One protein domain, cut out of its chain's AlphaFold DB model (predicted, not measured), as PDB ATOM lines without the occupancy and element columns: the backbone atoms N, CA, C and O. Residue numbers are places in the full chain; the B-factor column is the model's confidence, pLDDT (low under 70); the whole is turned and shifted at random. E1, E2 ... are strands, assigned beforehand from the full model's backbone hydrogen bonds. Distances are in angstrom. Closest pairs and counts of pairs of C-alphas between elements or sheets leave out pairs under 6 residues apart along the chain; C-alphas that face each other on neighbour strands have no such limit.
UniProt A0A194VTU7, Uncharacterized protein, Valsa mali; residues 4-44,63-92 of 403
ATOM      1  N   ILE A   4     -51.218  22.149  41.567       95.06
ATOM      2  CA  ILE A   4     -50.807  23.241  42.443       95.06
ATOM      3  C   ILE A   4     -51.958  24.213  42.665       95.06
ATOM      4  O   ILE A   4     -52.822  24.403  41.808       95.06
ATOM      5  N   ARG A   5     -51.944  24.838  43.836       95.00
ATOM      6  CA  ARG A   5     -52.774  25.985  44.170       95.00
ATOM      7  C   ARG A   5     -51.909  27.232  44.062       95.00
ATOM      8  O   ARG A   5     -50.832  27.278  44.651       95.00
ATOM      9  N   CYS A   6     -52.376  28.227  43.324       94.50
ATOM     10  CA  CYS A   6     -51.700  29.515  43.239       94.50
ATOM     11  C   CYS A   6     -52.366  30.501  44.194       94.50
ATOM     12  O   CYS A   6     -53.575  30.722  44.113       94.50
ATOM     13  N   ASN A   7     -51.568  31.111  45.064       95.00
ATOM     14  CA  ASN A   7     -52.016  32.142  45.993       95.00
ATOM     15  C   ASN A   7     -51.397  33.493  45.624       95.00
ATOM     16  O   ASN A   7     -50.290  33.557  45.085       95.00
ATOM     17  N   CYS A   8     -52.086  34.584  45.941       94.06
ATOM     18  CA  CYS A   8     -51.504  35.919  45.857       94.06
ATOM     19  C   CYS A   8     -50.425  36.078  46.934       94.06
ATOM     20  O   CYS A   8     -50.697  35.862  48.113       94.06
ATOM     21  N   LYS A   9     -49.218  36.510  46.561       94.06
ATOM     22  CA  LYS A   9     -48.131  36.752  47.529       94.06
ATOM     23  C   LYS A   9     -48.422  37.896  48.497       94.06
ATOM     24  O   LYS A   9     -47.873  37.907  49.591       94.06
ATOM     25  N   GLN A  10     -49.252  38.858  48.094       93.62
ATOM     26  CA  GLN A  10     -49.523  40.054  48.889       93.62
ATOM     27  C   GLN A  10     -50.613  39.826  49.943       93.62
ATOM     28  O   GLN A  10     -50.435  40.227  51.087       93.62
ATOM     29  N   CYS A  11     -51.729  39.187  49.575       93.06
ATOM     30  CA  CYS A  11     -52.873  38.984  50.474       93.06
ATOM     31  C   CYS A  11     -53.117  37.521  50.872       93.06
ATOM     32  O   CYS A  11     -53.986  37.251  51.692       93.06
ATOM     33  N   GLY A  12     -52.389  36.561  50.294       92.38
ATOM     34  CA  GLY A  12     -52.540  35.131  50.584       92.38
ATOM     35  C   GLY A  12     -53.778  34.468  49.970       92.38
ATOM     36  O   GLY A  12     -53.884  33.243  50.013       92.38
ATOM     37  N   SER A  13     -54.695  35.234  49.369       93.94
ATOM     38  CA  SER A  13     -55.926  34.706  48.773       93.94
ATOM     39  C   SER A  13     -55.647  33.685  47.666       93.94
ATOM     40  O   SER A  13     -54.744  33.867  46.844       93.94
ATOM     41  N   LYS A  14     -56.456  32.618  47.628       93.94
ATOM     42  CA  LYS A  14     -56.434  31.600  46.565       93.94
ATOM     43  C   LYS A  14     -56.876  32.243  45.250       93.94
ATOM     44  O   LYS A  14     -58.006  32.709  45.160       93.94
ATOM     45  N   LEU A  15     -56.000  32.216  44.246       93.12
ATOM     46  CA  LEU A  15     -56.271  32.710  42.891       93.12
ATOM     47  C   LEU A  15     -56.926  31.630  42.022       93.12
ATOM     48  O   LEU A  15     -57.804  31.926  41.218       93.12
ATOM     49  N   GLY A  16     -56.502  30.374  42.190       93.19
ATOM     50  CA  GLY A  16     -57.026  29.242  41.430       93.19
ATOM     51  C   GLY A  16     -56.212  27.964  41.615       93.19
ATOM     52  O   GLY A  16     -55.187  27.944  42.310       93.19
ATOM     53  N   GLU A  17     -56.680  26.892  40.983       94.44
ATOM     54  CA  GLU A  17     -56.013  25.590  40.966       94.44
ATOM     55  C   GLU A  17     -55.638  25.198  39.545       94.44
ATOM     56  O   GLU A  17     -56.455  25.252  38.625       94.44
ATOM     57  N   PHE A  18     -54.387  24.779  39.383       94.38
ATOM     58  CA  PHE A  18     -53.775  24.564  38.083       94.38
ATOM     59  C   PHE A  18     -53.017  23.244  38.053       94.38
ATOM     60  O   PHE A  18     -52.539  22.724  39.067       94.38
ATOM     61  N   VAL A  19     -52.841  22.717  36.847       94.94
ATOM     62  CA  VAL A  19     -51.773  21.756  36.586       94.94
ATOM     63  C   VAL A  19     -50.449  22.522  36.590       94.94
ATOM     64  O   VAL A  19     -50.364  23.589  35.989       94.94
ATOM     65  N   ASN A  20     -49.407  21.998  37.241       94.94
ATOM     66  CA  ASN A  20     -48.075  22.605  37.242       94.94
ATOM     67  C   ASN A  20     -47.390  22.422  35.876       94.94
ATOM     68  O   ASN A  20     -46.464  21.630  35.736       94.94
ATOM     69  N   LEU A  21     -47.907  23.101  34.851       94.62
ATOM     70  CA  LEU A  21     -47.344  23.227  33.510       94.62
ATOM     71  C   LEU A  21     -47.577  24.658  33.028       94.62
ATOM     72  O   LEU A  21     -48.717  25.069  32.809       94.62
ATOM     73  N   TRP A  22     -46.486  25.395  32.836       94.19
ATOM     74  CA  TRP A  22     -46.532  26.833  32.586       94.19
ATOM     75  C   TRP A  22     -45.737  27.217  31.339       94.19
ATOM     76  O   TRP A  22     -44.709  26.610  31.026       94.19
ATOM     77  N   THR A  23     -46.202  28.254  30.648       91.81
ATOM     78  CA  THR A  23     -45.444  28.953  29.609       91.81
ATOM     79  C   THR A  23     -44.932  30.260  30.195       91.81
ATOM     80  O   THR A  23     -45.713  31.083  30.670       91.81
ATOM     81  N   GLN A  24     -43.618  30.457  30.178       92.50
ATOM     82  CA  GLN A  24     -42.988  31.708  30.575       92.50
ATOM     83  C   GLN A  24     -43.023  32.696  29.407       92.50
ATOM     84  O   GLN A  24     -42.633  32.354  28.292       92.50
ATOM     85  N   VAL A  25     -43.452  33.929  29.672       88.38
ATOM     86  CA  VAL A  25     -43.507  35.027  28.701       88.38
ATOM     87  C   VAL A  25     -42.536  36.117  29.147       88.38
ATOM     88  O   VAL A  25     -42.713  36.766  30.183       88.38
ATOM     89  N   GLY A  26     -41.456  36.294  28.386       87.62
ATOM     90  CA  GLY A  26     -40.344  37.156  28.775       87.62
ATOM     91  C   GLY A  26     -39.674  36.689  30.073       87.62
ATOM     92  O   GLY A  26     -39.497  35.496  30.315       87.62
ATOM     93  N   LYS A  27     -39.271  37.637  30.925       87.81
ATOM     94  CA  LYS A  27     -38.581  37.349  32.200       87.81
ATOM     95  C   LYS A  27     -39.499  37.373  33.426       87.81
ATOM     96  O   LYS A  27     -39.121  36.865  34.474       87.81
ATOM     97  N   SER A  28     -40.683  37.967  33.300       90.12
ATOM     98  CA  SER A  28     -41.478  38.391  34.462       90.12
ATOM     99  C   SER A  28     -42.848  37.733  34.557       90.12
ATOM    100  O   SER A  28     -43.450  37.779  35.631       90.12
ATOM    101  N   TYR A  29     -43.337  37.130  33.472       91.81
ATOM    102  CA  TYR A  29     -44.708  36.645  33.378       91.81
ATOM    103  C   TYR A  29     -44.773  35.153  33.057       91.81
ATOM    104  O   TYR A  29     -43.892  34.600  32.394       91.81
ATOM    105  N   CYS A  30     -45.843  34.512  33.508       92.75
ATOM    106  CA  CYS A  30     -46.194  33.142  33.177       92.75
ATOM    107  C   CYS A  30     -47.698  33.004  32.938       92.75
ATOM    108  O   CYS A  30     -48.504  33.746  33.492       92.75
ATOM    109  N   THR A  31     -48.070  32.035  32.110       91.38
ATOM    110  CA  THR A  31     -49.463  31.661  31.840       91.38
ATOM    111  C   THR A  31     -49.594  30.138  31.923       91.38
ATOM    112  O   THR A  31     -48.648  29.431  31.536       91.38
ATOM    113  N   PRO A  32     -50.684  29.595  32.492       92.12
ATOM    114  CA  PRO A  32     -50.868  28.154  32.570       92.12
ATOM    115  C   PRO A  32     -51.097  27.570  31.168       92.12
ATOM    116  O   PRO A  32     -51.774  28.157  30.332       92.12
ATOM    117  N   VAL A  33     -50.525  26.394  30.896       89.31
ATOM    118  CA  VAL A  33     -50.708  25.701  29.601       89.31
ATOM    119  C   VAL A  33     -52.109  25.094  29.483       89.31
ATOM    120  O   VAL A  33     -52.629  24.924  28.384       89.31
ATOM    121  N   VAL A  34     -52.705  24.742  30.621       88.69
ATOM    122  CA  VAL A  34     -54.022  24.112  30.725       88.69
ATOM    123  C   VAL A  34     -54.949  25.065  31.469       88.69
ATOM    124  O   VAL A  34     -54.513  25.720  32.417       88.69
ATOM    125  N   GLN A  35     -56.217  25.122  31.060       86.50
ATOM    126  CA  GLN A  35     -57.235  25.894  31.769       86.50
ATOM    127  C   GLN A  35     -57.314  25.493  33.256       86.50
ATOM    128  O   GLN A  35     -57.048  24.335  33.604       86.50
ATOM    129  N   PRO A  36     -57.639  26.448  34.144       89.12
ATOM    130  CA  PRO A  36     -57.783  26.169  35.565       89.12
ATOM    131  C   PRO A  36     -58.918  25.170  35.816       89.12
ATOM    132  O   PRO A  36     -59.882  25.092  35.059       89.12
ATOM    133  N   PHE A  37     -58.806  24.405  36.903       88.12
ATOM    134  CA  PHE A  37     -59.833  23.423  37.282       88.12
ATOM    135  C   PHE A  37     -61.124  24.068  37.801       88.12
ATOM    136  O   PHE A  37     -62.179  23.443  37.780       88.12
ATOM    137  N   GLU A  38     -61.019  25.299  38.290       88.38
ATOM    138  CA  GLU A  38     -62.105  26.093  38.853       88.38
ATOM    139  C   GLU A  38     -62.044  27.503  38.247       88.38
ATOM    140  O   GLU A  38     -60.954  27.944  37.859       88.38
ATOM    141  N   PRO A  39     -63.171  28.236  38.191       86.88
ATOM    142  CA  PRO A  39     -63.161  29.647  37.832       86.88
ATOM    143  C   PRO A  39     -62.164  30.411  38.702       86.88
ATOM    144  O   PRO A  39     -62.062  30.186  39.911       86.88
ATOM    145  N   LEU A  40     -61.407  31.305  38.076       87.62
ATOM    146  CA  LEU A  40     -60.398  32.082  38.779       87.62
ATOM    147  C   LEU A  40     -61.072  33.037  39.761       87.62
ATOM    148  O   LEU A  40     -61.992  33.767  39.404       87.62
ATOM    149  N   ASN A  41     -60.577  33.060  40.995       86.19
ATOM    150  CA  ASN A  41     -61.058  33.982  42.019       86.19
ATOM    151  C   ASN A  41     -60.288  35.305  41.923       86.19
ATOM    152  O   ASN A  41     -59.535  35.686  42.822       86.19
ATOM    153  N   ILE A  42     -60.383  35.937  40.754       84.44
ATOM    154  CA  ILE A  42     -59.651  37.151  40.408       84.44
ATOM    155  C   ILE A  42     -60.621  38.070  39.683       84.44
ATOM    156  O   ILE A  42     -61.247  37.671  38.706       84.44
ATOM    157  N   GLN A  43     -60.716  39.306  40.152       81.44
ATOM    158  CA  GLN A  43     -61.440  40.368  39.474       81.44
ATOM    159  C   GLN A  43     -60.396  41.309  38.873       81.44
ATOM    160  O   GLN A  43     -59.478  41.734  39.577       81.44
ATOM    161  N   HIS A  44     -60.470  41.569  37.566       77.00
ATOM    162  CA  HIS A  44     -59.603  42.567  36.947       77.00
ATOM    163  C   HIS A  44     -60.173  43.960  37.209       77.00
ATOM    164  O   HIS A  44     -61.387  44.158  37.179       77.00
ATOM    165  N   ASP A  63     -60.021  33.646  28.131       64.81
ATOM    166  CA  ASP A  63     -59.805  33.199  29.513       64.81
ATOM    167  C   ASP A  63     -58.324  32.931  29.858       64.81
ATOM    168  O   ASP A  63     -58.012  32.340  30.897       64.81
ATOM    169  N   GLN A  64     -57.371  33.326  29.003       72.62
ATOM    170  CA  GLN A  64     -55.949  33.204  29.340       72.62
ATOM    171  C   GLN A  64     -55.482  34.337  30.257       72.62
ATOM    172  O   GLN A  64     -55.430  35.503  29.872       72.62
ATOM    173  N   VAL A  65     -55.061  33.972  31.469       81.62
ATOM    174  CA  VAL A  65     -54.549  34.910  32.472       81.62
ATOM    175  C   VAL A  65     -53.026  34.866  32.534       81.62
ATOM    176  O   VAL A  65     -52.423  33.806  32.715       81.62
ATOM    177  N   LEU A  66     -52.397  36.039  32.428       88.31
ATOM    178  CA  LEU A  66     -50.967  36.209  32.664       88.31
ATOM    179  C   LEU A  66     -50.715  36.598  34.120       88.31
ATOM    180  O   LEU A  66     -51.159  37.637  34.603       88.31
ATOM    181  N   PHE A  67     -49.916  35.789  34.798       91.19
ATOM    182  CA  PHE A  67     -49.459  36.041  36.151       91.19
ATOM    183  C   PHE A  67     -48.038  36.583  36.147       91.19
ATOM    184  O   PHE A  67     -47.183  36.132  35.387       91.19
ATOM    185  N   ARG A  68     -47.741  37.521  37.046       92.94
ATOM    186  CA  ARG A  68     -46.364  37.945  37.309       92.94
ATOM    187  C   ARG A  68     -45.733  37.000  38.333       92.94
ATOM    188  O   ARG A  68     -46.291  36.821  39.415       92.94
ATOM    189  N   PHE A  69     -44.545  36.455  38.056       91.44
ATOM    190  CA  PHE A  69     -43.857  35.518  38.969       91.44
ATOM    191  C   PHE A  69     -43.662  36.082  40.387       91.44
ATOM    192  O   PHE A  69     -43.735  35.365  41.389       91.44
ATOM    193  N   SER A  70     -43.428  37.392  40.489       93.12
ATOM    194  CA  SER A  70     -43.247  38.084  41.767       93.12
ATOM    195  C   SER A  70     -44.533  38.210  42.586       93.12
ATOM    196  O   SER A  70     -44.440  38.455  43.782       93.12
ATOM    197  N   SER A  71     -45.705  38.035  41.974       93.00
ATOM    198  CA  SER A  71     -47.010  38.286  42.603       93.00
ATOM    199  C   SER A  71     -47.753  37.008  42.993       93.00
ATOM    200  O   SER A  71     -48.717  37.076  43.752       93.00
ATOM    201  N   VAL A  72     -47.302  35.845  42.515       93.56
ATOM    202  CA  VAL A  72     -47.982  34.562  42.731       93.56
ATOM    203  C   VAL A  72     -47.076  33.564  43.439       93.56
ATOM    204  O   VAL A  72     -45.879  33.473  43.155       93.56
ATOM    205  N   GLU A  73     -47.657  32.826  44.379       94.81
ATOM    206  CA  GLU A  73     -47.015  31.756  45.129       94.81
ATOM    207  C   GLU A  73     -47.661  30.401  44.803       94.81
ATOM    208  O   GLU A  73     -48.792  30.139  45.223       94.81
ATOM    209  N   PRO A  74     -46.965  29.536  44.051       94.19
ATOM    210  CA  PRO A  74     -47.365  28.147  43.852       94.19
ATOM    211  C   PRO A  74     -47.149  27.299  45.117       94.19
ATOM    212  O   PRO A  74     -46.040  27.169  45.644       94.19
ATOM    213  N   VAL A  75     -48.224  26.670  45.583       95.00
ATOM    214  CA  VAL A  75     -48.240  25.753  46.727       95.00
ATOM    215  C   VAL A  75     -48.761  24.396  46.262       95.00
ATOM    216  O   VAL A  75     -49.666  24.309  45.432       95.00
ATOM    217  N   SER A  76     -48.199  23.312  46.794       93.88
ATOM    218  CA  SER A  76     -48.703  21.962  46.538       93.88
ATOM    219  C   SER A  76     -50.190  21.874  46.889       93.88
ATOM    220  O   SER A  76     -50.617  22.417  47.908       93.88
ATOM    221  N   TYR A  77     -50.981  21.141  46.101       88.50
ATOM    222  CA  TYR A  77     -52.413  20.956  46.368       88.50
ATOM    223  C   TYR A  77     -52.710  20.416  47.783       88.50
ATOM    224  O   TYR A  77     -53.720  20.767  48.386       88.50
ATOM    225  N   ARG A  78     -51.792  19.620  48.359       86.94
ATOM    226  CA  ARG A  78     -51.891  19.108  49.740       86.94
ATOM    227  C   ARG A  78     -51.542  20.145  50.825       86.94
ATOM    228  O   ARG A  78     -51.555  19.813  52.002       86.94
ATOM    229  N   GLY A  79     -51.239  21.384  50.439       66.44
ATOM    230  CA  GLY A  79     -51.307  22.570  51.297       66.44
ATOM    231  C   GLY A  79     -50.086  22.905  52.153       66.44
ATOM    232  O   GLY A  79     -50.140  23.902  52.860       66.44
ATOM    233  N   ALA A  80     -48.992  22.140  52.103       73.44
ATOM    234  CA  ALA A  80     -47.906  22.294  53.086       73.44
ATOM    235  C   ALA A  80     -46.550  22.755  52.523       73.44
ATOM    236  O   ALA A  80     -45.664  23.117  53.291       73.44
ATOM    237  N   LYS A  81     -46.345  22.724  51.200       91.12
ATOM    238  CA  LYS A  81     -45.024  22.964  50.600       91.12
ATOM    239  C   LYS A  81     -45.115  23.921  49.418       91.12
ATOM    240  O   LYS A  81     -45.942  23.711  48.531       91.12
ATOM    241  N   ARG A  82     -44.244  24.935  49.402       92.12
ATOM    242  CA  ARG A  82     -43.985  25.780  48.227       92.12
ATOM    243  C   ARG A  82     -43.388  24.920  47.117       92.12
ATOM    244  O   ARG A  82     -42.485  24.125  47.377       92.12
ATOM    245  N   VAL A  83     -43.903  25.059  45.904       94.19
ATOM    246  CA  VAL A  83     -43.477  24.268  44.740       94.19
ATOM    247  C   VAL A  83     -43.027  25.227  43.655       94.19
ATOM    248  O   VAL A  83     -43.659  26.250  43.478       94.19
ATOM    249  N   GLU A  84     -41.961  24.945  42.917       93.88
ATOM    250  CA  GLU A  84     -41.569  25.812  41.801       93.88
ATOM    251  C   GLU A  84     -42.479  25.626  40.577       93.88
ATOM    252  O   GLU A  84     -43.031  24.548  40.330       93.88
ATOM    253  N   PHE A  85     -42.627  26.689  39.783       92.69
ATOM    254  CA  PHE A  85     -43.338  26.610  38.512       92.69
ATOM    255  C   PHE A  85     -42.576  25.717  37.531       92.69
ATOM    256  O   PHE A  85     -41.425  25.984  37.191       92.69
ATOM    257  N   MET A  86     -43.240  24.690  37.007       94.94
ATOM    258  CA  MET A  86     -42.669  23.844  35.963       94.94
ATOM    259  C   MET A  86     -42.896  24.485  34.589       94.94
ATOM    260  O   MET A  86     -43.905  24.243  33.916       94.94
ATOM    261  N   VAL A  87     -41.946  25.321  34.173       92.75
ATOM    262  CA  VAL A  87     -41.971  25.993  32.869       92.75
ATOM    263  C   VAL A  87     -41.620  24.993  31.763       92.75
ATOM    264  O   VAL A  87     -40.535  24.416  31.755       92.75
ATOM    265  N   LYS A  88     -42.542  24.767  30.822       92.56
ATOM    266  CA  LYS A  88     -42.333  23.876  29.664       92.56
ATOM    267  C   LYS A  88     -41.861  24.608  28.420       92.56
ATOM    268  O   LYS A  88     -41.188  24.014  27.582       92.56
ATOM    269  N   ARG A  89     -42.235  25.876  28.291       88.88
ATOM    270  CA  ARG A  89     -41.927  26.709  27.133       88.88
ATOM    271  C   ARG A  89     -41.603  28.119  27.599       88.88
ATOM    272  O   ARG A  89     -42.319  28.657  28.438       88.88
ATOM    273  N   THR A  90     -40.569  28.714  27.017       87.75
ATOM    274  CA  THR A  90     -40.201  30.116  27.246       87.75
ATOM    275  C   THR A  90     -40.352  30.887  25.944       87.75
ATOM    276  O   THR A  90     -39.755  30.530  24.931       87.75
ATOM    277  N   LEU A  91     -41.167  31.937  25.966       82.88
ATOM    278  CA  LEU A  91     -41.386  32.852  24.855       82.88
ATOM    279  C   LEU A  91     -40.530  34.102  25.072       82.88
ATOM    280  O   LEU A  91     -40.760  34.876  26.003       82.88
ATOM    281  N   GLN A  92     -39.524  34.285  24.218       78.81
ATOM    282  CA  GLN A  92     -38.693  35.488  24.198       78.81
ATOM    283  C   GLN A  92     -39.501  36.626  23.563       78.81
ATOM    284  O   GLN A  92     -39.916  36.518  22.409       78.81
TER     285      GLN A  92
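What this domain is: This is residues 4 to 44 and 63 to 92 of the 403 residues of an uncharacterized protein of Valsa mali (UniProt A0A194VTU7). What shape? Two small sheets, antiparallel E2 E1 E5 and mixed E4 E3 E6, stand at opposite ends of the longest axis. What is printed? It has 71 residues, 29 in named strands E1 to E6, and is all strand. It is compact, radius of gyration of the C-alphas 11.3 A, spanning 31 by 27 by 23 A.

How they stand to each other: What pairs first? E1, residues 4 to 8, and E2, residues 14 to 19, form a hairpin, N 6 to O 16 being 3.0 A. E5, residues 72 to 76, is antiparallel to E1. What next? E3, residues 22 to 25, and E4, residues 29 to 32, form a hairpin, N 23 to O 31 being 2.9 A. E6, residues 87 to 91, is parallel to E3, N 88 to O 22 being 2.9 A.

Where its parts are: Where does E1 begin? C-alpha 4 is at (-50.807, 23.241, 42.443). And E6 end? C-alpha 91 is at (-41.386, 32.852, 24.855).

The domain as a whole: What is cut? Residues 45 to 62 are not printed; C-alphas 44 and 63 are 12.0 A apart. Is pLDDT low? Residues 63 and 79 are under 70.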